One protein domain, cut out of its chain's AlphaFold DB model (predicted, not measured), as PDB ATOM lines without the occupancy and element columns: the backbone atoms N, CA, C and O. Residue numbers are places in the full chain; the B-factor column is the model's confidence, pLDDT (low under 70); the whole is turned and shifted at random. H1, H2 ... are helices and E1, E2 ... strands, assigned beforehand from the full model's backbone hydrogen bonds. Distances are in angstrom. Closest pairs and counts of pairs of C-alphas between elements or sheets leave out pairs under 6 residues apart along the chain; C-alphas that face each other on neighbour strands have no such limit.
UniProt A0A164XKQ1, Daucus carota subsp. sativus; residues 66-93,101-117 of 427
ATOM      1  N   GLU A  66     -29.783 -45.936 -18.639       89.06
ATOM      2  CA  GLU A  66     -28.990 -45.696 -17.427       89.06
ATOM      3  C   GLU A  66     -28.492 -44.250 -17.337       89.06
ATOM      4  O   GLU A  66     -28.507 -43.650 -16.263       89.06
ATOM      5  N   LEU A  67     -28.101 -43.655 -18.469       89.38
ATOM      6  CA  LEU A  67     -27.667 -42.260 -18.517       89.38
ATOM      7  C   LEU A  67     -28.843 -41.313 -18.261       89.38
ATOM      8  O   LEU A  67     -28.696 -40.361 -17.498       89.38
ATOM      9  N   MET A  68     -30.013 -41.589 -18.848       88.00
ATOM     10  CA  MET A  68     -31.232 -40.815 -18.584       88.00
ATOM     11  C   MET A  68     -31.647 -40.907 -17.110       88.00
ATOM     12  O   MET A  68     -31.966 -39.887 -16.499       88.00
ATOM     13  N   ALA A  69     -31.594 -42.105 -16.522       90.38
ATOM     14  CA  ALA A  69     -31.896 -42.322 -15.110       90.38
ATOM     15  C   ALA A  69     -30.931 -41.543 -14.206       90.38
ATOM     16  O   ALA A  69     -31.373 -40.806 -13.324       90.38
ATOM     17  N   ARG A  70     -29.626 -41.626 -14.482       93.62
ATOM     18  CA  ARG A  70     -28.601 -40.883 -13.744       93.62
ATOM     19  C   ARG A  70     -28.761 -39.370 -13.893       93.62
ATOM     20  O   ARG A  70     -28.601 -38.648 -12.916       93.62
ATOM     21  N   ALA A  71     -29.098 -38.871 -15.082       88.88
ATOM     22  CA  ALA A  71     -29.350 -37.446 -15.299       88.88
ATOM     23  C   ALA A  71     -30.551 -36.948 -14.475       88.88
ATOM     24  O   ALA A  71     -30.482 -35.884 -13.860       88.88
ATOM     25  N   MET A  72     -31.626 -37.742 -14.408       92.19
ATOM     26  CA  MET A  72     -32.788 -37.446 -13.566       92.19
ATOM     27  C   MET A  72     -32.441 -37.468 -12.075       92.19
ATOM     28  O   MET A  72     -32.902 -36.603 -11.334       92.19
ATOM     29  N   GLU A  73     -31.637 -38.433 -11.629       94.69
ATOM     30  CA  GLU A  73     -31.166 -38.522 -10.244       94.69
ATOM     31  C   GLU A  73     -30.335 -37.294  -9.858       94.69
ATOM     32  O   GLU A  73     -30.677 -36.602  -8.904       94.69
ATOM     33  N   VAL A  74     -29.321 -36.956 -10.658       92.56
ATOM     34  CA  VAL A  74     -28.467 -35.778 -10.431       92.56
ATOM     35  C   VAL A  74     -29.289 -34.486 -10.413       92.56
ATOM     36  O   VAL A  74     -29.056 -33.626  -9.565       92.56
ATOM     37  N   SER A  75     -30.269 -34.355 -11.312       91.00
ATOM     38  CA  SER A  75     -31.181 -33.207 -11.339       91.00
ATOM     39  C   SER A  75     -31.981 -33.091 -10.038       91.00
ATOM     40  O   SER A  75     -31.992 -32.030  -9.415       91.00
ATOM     41  N   LYS A  76     -32.588 -34.191  -9.568       92.69
ATOM     42  CA  LYS A  76     -33.334 -34.213  -8.298       92.69
ATOM     43  C   LYS A  76     -32.450 -33.817  -7.120       92.69
ATOM     44  O   LYS A  76     -32.820 -32.913  -6.378       92.69
ATOM     45  N   THR A  77     -31.268 -34.420  -7.004       94.25
ATOM     46  CA  THR A  77     -30.313 -34.100  -5.935       94.25
ATOM     47  C   THR A  77     -29.919 -32.623  -5.945       94.25
ATOM     48  O   THR A  77     -29.864 -31.999  -4.891       94.25
ATOM     49  N   PHE A  78     -29.690 -32.029  -7.122       92.31
ATOM     50  CA  PHE A  78     -29.375 -30.603  -7.215       92.31
ATOM     51  C   PHE A  78     -30.516 -29.721  -6.689       92.31
ATOM     52  O   PHE A  78     -30.266 -28.767  -5.953       92.31
ATOM     53  N   PHE A  79     -31.767 -30.022  -7.047       92.31
ATOM     54  CA  PHE A  79     -32.909 -29.204  -6.625       92.31
ATOM     55  C   PHE A  79     -33.298 -29.395  -5.150       92.31
ATOM     56  O   PHE A  79     -33.921 -28.497  -4.576       92.31
ATOM     57  N   GLU A  80     -32.855 -30.484  -4.514       93.12
ATOM     58  CA  GLU A  80     -32.952 -30.713  -3.064       93.12
ATOM     59  C   GLU A  80     -31.965 -29.871  -2.234       93.12
ATOM     60  O   GLU A  80     -32.171 -29.708  -1.030       93.12
ATOM     61  N   PHE A  81     -30.917 -29.304  -2.847       93.31
ATOM     62  CA  PHE A  81     -29.984 -28.419  -2.148       93.31
ATOM     63  C   PHE A  81     -30.647 -27.144  -1.624       93.31
ATOM     64  O   PHE A  81     -31.690 -26.683  -2.105       93.31
ATOM     65  N   THR A  82     -29.989 -26.524  -0.643       92.94
ATOM     66  CA  THR A  82     -30.429 -25.238  -0.102       92.94
ATOM     67  C   THR A  82     -30.400 -24.149  -1.179       92.94
ATOM     68  O   THR A  82     -29.605 -24.181  -2.121       92.94
ATOM     69  N   ASP A  83     -31.247 -23.126  -1.033       86.50
ATOM     70  CA  ASP A  83     -31.263 -21.981  -1.956       86.50
ATOM     71  C   ASP A  83     -29.892 -21.274  -2.037       86.50
ATOM     72  O   ASP A  83     -29.566 -20.677  -3.061       86.50
ATOM     73  N   GLU A  84     -29.084 -21.321  -0.973       88.38
ATOM     74  CA  GLU A  84     -27.719 -20.784  -0.964       88.38
ATOM     75  C   GLU A  84     -26.776 -21.607  -1.850       88.38
ATOM     76  O   GLU A  84     -26.032 -21.049  -2.653       88.38
ATOM     77  N   GLU A  85     -26.839 -22.935  -1.758       90.69
ATOM     78  CA  GLU A  85     -26.033 -23.840  -2.581       90.69
ATOM     79  C   GLU A  85     -26.415 -23.764  -4.059       90.69
ATOM     80  O   GLU A  85     -25.526 -23.664  -4.903       90.69
ATOM     81  N   LYS A  86     -27.715 -23.716  -4.380       91.62
ATOM     82  CA  LYS A  86     -28.189 -23.580  -5.768       91.62
ATOM     83  C   LYS A  86     -27.745 -22.259  -6.403       91.62
ATOM     84  O   LYS A  86     -27.346 -22.241  -7.568       91.62
ATOM     85  N   ARG A  87     -27.716 -21.163  -5.631       88.12
ATOM     86  CA  ARG A  87     -27.235 -19.843  -6.088       88.12
ATOM     87  C   ARG A  87     -25.739 -19.786  -6.398       88.12
ATOM     88  O   ARG A  87     -25.323 -18.881  -7.115       88.12
ATOM     89  N   LYS A  88     -24.931 -20.754  -5.947       88.50
ATOM     90  CA  LYS A  88     -23.523 -20.866  -6.384       88.50
ATOM     91  C   LYS A  88     -23.407 -21.152  -7.886       88.50
ATOM     92  O   LYS A  88     -22.383 -20.836  -8.479       88.50
ATOM     93  N   SER A  89     -24.466 -21.694  -8.489       84.31
ATOM     94  CA  SER A  89     -24.584 -21.947  -9.927       84.31
ATOM     95  C   SER A  89     -25.381 -20.863 -10.666       84.31
ATOM     96  O   SER A  89     -25.832 -21.107 -11.783       84.31
ATOM     97  N   SER A  90     -25.630 -19.694 -10.062       80.75
ATOM     98  CA  SER A  90     -26.315 -18.576 -10.728       80.75
ATOM     99  C   SER A  90     -25.432 -17.904 -11.796       80.75
ATOM    100  O   SER A  90     -24.204 -18.002 -11.724       80.75
ATOM    101  N   PRO A  91     -26.036 -17.219 -12.787       69.69
ATOM    102  CA  PRO A  91     -25.285 -16.549 -13.843       69.69
ATOM    103  C   PRO A  91     -24.255 -15.562 -13.287       69.69
ATOM    104  O   PRO A  91     -24.531 -14.826 -12.336       69.69
ATOM    105  N   ALA A  92     -23.089 -15.478 -13.933       66.44
ATOM    106  CA  ALA A  92     -22.159 -14.381 -13.693       66.44
ATOM    107  C   ALA A  92     -22.810 -13.043 -14.089       66.44
ATOM    108  O   ALA A  92     -23.499 -12.948 -15.109       66.44
ATOM    109  N   SER A  93     -22.582 -11.999 -13.284       58.88
ATOM    110  CA  SER A  93     -23.079 -10.649 -13.575       58.88
ATOM    111  C   SER A  93     -22.580 -10.189 -14.953       58.88
ATOM    112  O   SER A  93     -21.376 -10.184 -15.198       58.88
ATOM    113  N   TYR A 101     -28.564 -21.192 -12.471       87.75
ATOM    114  CA  TYR A 101     -29.715 -21.367 -11.595       87.75
ATOM    115  C   TYR A 101     -30.535 -20.086 -11.482       87.75
ATOM    116  O   TYR A 101     -30.007 -19.020 -11.144       87.75
ATOM    117  N   ASN A 102     -31.841 -20.235 -11.685       84.25
ATOM    118  CA  ASN A 102     -32.837 -19.192 -11.541       84.25
ATOM    119  C   ASN A 102     -34.071 -19.741 -10.820       84.25
ATOM    120  O   ASN A 102     -34.528 -20.856 -11.074       84.25
ATOM    121  N   LYS A 103     -34.646 -18.916  -9.948       85.00
ATOM    122  CA  LYS A 103     -35.881 -19.211  -9.221       85.00
ATOM    123  C   LYS A 103     -36.874 -18.102  -9.507       85.00
ATOM    124  O   LYS A 103     -36.573 -16.937  -9.242       85.00
ATOM    125  N   GLN A 104     -38.029 -18.446 -10.071       79.44
ATOM    126  CA  GLN A 104     -39.036 -17.438 -10.376       79.44
ATOM    127  C   GLN A 104     -39.609 -16.822  -9.086       79.44
ATOM    128  O   GLN A 104     -39.746 -17.512  -8.068       79.44
ATOM    129  N   PRO A 105     -39.933 -15.516  -9.092       76.25
ATOM    130  CA  PRO A 105     -40.588 -14.866  -7.966       76.25
ATOM    131  C   PRO A 105     -41.912 -15.542  -7.587       76.25
ATOM    132  O   PRO A 105     -42.740 -15.832  -8.443       76.25
ATOM    133  N   GLN A 106     -42.165 -15.696  -6.285       68.31
ATOM    134  CA  GLN A 106     -43.335 -16.416  -5.753       68.31
ATOM    135  C   GLN A 106     -44.705 -15.807  -6.117       68.31
ATOM    136  O   GLN A 106     -45.730 -16.451  -5.896       68.31
ATOM    137  N   HIS A 107     -44.732 -14.572  -6.629       73.31
ATOM    138  CA  HIS A 107     -45.954 -13.888  -7.060       73.31
ATOM    139  C   HIS A 107     -46.372 -14.239  -8.495       73.31
ATOM    140  O   HIS A 107     -47.474 -13.878  -8.902       73.31
ATOM    141  N   LEU A 108     -45.510 -14.908  -9.267       70.50
ATOM    142  CA  LEU A 108     -45.852 -15.408 -10.594       70.50
ATOM    143  C   LEU A 108     -46.625 -16.728 -10.480       70.50
ATOM    144  O   LEU A 108     -46.469 -17.482  -9.517       70.50
ATOM    145  N   ALA A 109     -47.491 -16.987 -11.463       70.38
ATOM    146  CA  ALA A 109     -48.295 -18.208 -11.519       70.38
ATOM    147  C   ALA A 109     -47.412 -19.464 -11.632       70.38
ATOM    148  O   ALA A 109     -47.692 -20.477 -10.988       70.38
ATOM    149  N   ASP A 110     -46.311 -19.351 -12.374       67.88
ATOM    150  CA  ASP A 110     -45.297 -20.388 -12.508       67.88
ATOM    151  C   ASP A 110     -44.321 -20.299 -11.330       67.88
ATOM    152  O   ASP A 110     -43.549 -19.353 -11.179       67.88
ATOM    153  N   LYS A 111     -44.383 -21.296 -10.444       77.25
ATOM    154  CA  LYS A 111     -43.550 -21.386  -9.234       77.25
ATOM    155  C   LYS A 111     -42.339 -22.286  -9.469       77.25
ATOM    156  O   LYS A 111     -42.008 -23.114  -8.623       77.25
ATOM    157  N   ASN A 112     -41.712 -22.146 -10.633       81.25
ATOM    158  CA  ASN A 112     -40.658 -23.047 -11.076       81.25
ATOM    159  C   ASN A 112     -39.267 -22.495 -10.735       81.25
ATOM    160  O   ASN A 112     -39.002 -21.289 -10.772       81.25
ATOM    161  N   GLU A 113     -38.354 -23.409 -10.432       88.38
ATOM    162  CA  GLU A 113     -36.917 -23.160 -10.456       88.38
ATOM    163  C   GLU A 113     -36.283 -23.974 -11.582       88.38
ATOM    164  O   GLU A 113     -36.774 -25.046 -11.933       88.38
ATOM    165  N   TYR A 114     -35.221 -23.446 -12.181       86.69
ATOM    166  CA  TYR A 114     -34.530 -24.097 -13.285       86.69
ATOM    167  C   TYR A 114     -33.026 -23.851 -13.219       86.69
ATOM    168  O   TYR A 114     -32.559 -22.850 -12.676       86.69
ATOM    169  N   LEU A 115     -32.269 -24.778 -13.798       87.31
ATOM    170  CA  LEU A 115     -30.833 -24.670 -14.018       87.31
ATOM    171  C   LEU A 115     -30.596 -24.764 -15.525       87.31
ATOM    172  O   LEU A 115     -30.742 -25.838 -16.106       87.31
ATOM    173  N   MET A 116     -30.266 -23.641 -16.164       84.31
ATOM    174  CA  MET A 116     -29.980 -23.622 -17.598       84.31
ATOM    175  C   MET A 116     -28.501 -23.912 -17.839       84.31
ATOM    176  O   MET A 116     -27.635 -23.172 -17.377       84.31
ATOM    177  N   MET A 117     -28.217 -24.982 -18.574       78.25
ATOM    178  CA  MET A 117     -26.860 -25.384 -18.936       78.25
ATOM    179  C   MET A 117     -26.695 -25.272 -20.444       78.25
ATOM    180  O   MET A 117     -27.523 -25.775 -21.201       78.25
TER     181      MET A 117
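Overview. This is residues 66 to 93 and 101 to 117 of the 427 residues of a protein of Daucus carota subsp. sativus (UniProt A0A164XKQ1). A helix, H1, reaches out as an arm from a small, loose head made of the short helix H2 and a two-stranded hairpin, E1 and E2. H1 makes one end of the longest axis with its free residues 66 to 74, and the loop of the hairpin, residues 104 to 112, lies at the other end. The printed part has 45 residues, with two named helices and two named strands in the order H1, H2, E1, E2; the sheet has the order E1 - E2 and is antiparallel, and the class is mixed, helices and strands. The whole is loose, with a radius of gyration of the C-alphas of 12.0 A and spans of 37 by 26 by 18 A.

Arrangement. H1, residues 66 to 80, stands free over residues 66 to 74. A tight link of 2 residues joins it to H2, residues 83 to 87. H1 and H2 are close but not clearly touching, the closest C-alphas being those of Phe 78 and Lys 86, 7.3 A apart. In both helices every O i to N i+4 pair is within hydrogen-bond range. Between H2 and E1, residues 101 to 103, the closest C-alphas are those of Arg 87 and Tyr 101, 6.2 A apart. E1 and E2, residues 113 to 116, form a hairpin, antiparallel at 155 degrees between their directions. The C-alphas of 101 and 115, which face each other, are 4.2 A apart. N 102 and O 114 are within hydrogen-bond range at 2.9 A, and so are N 114 and O 102 at 2.9 A. H1 and E2 are near each other, with 6 pairs of C-alphas within 10 A. H1 and E1 are apart, as are H2 and E2.

Along the chain. H1 begins at C-alpha 66 at (-28.990, -45.696, -17.427) and ends at C-alpha 80 at (-32.952, -30.713, -3.064), a length of 21.1 A. H2, from Asp 83 to Arg 87, is 6.2 A long. E1, from Tyr 101 to Lys 103, is 7.0 A long. E2, from Glu 113 to Met 116, is 10.0 A long and ends at (-29.980, -23.622, -17.598).

Size, cuts and confidence. The two C-alphas farthest apart are those of Glu 66 and His 107, at 37.5 A. Without residues 66 to 74, the remaining 36 residues span 26 by 24 by 18 A. Residues 94 to 100 are not printed, and C-alphas 93 and 101 are 12.8 A apart across this cut, which lies in the link from H2 to E1. The link from E1 to E2, 9 residues, is short. The mean pLDDT of the printed part is 84.5; residues 91 to 93, 106 and 110 are under 70.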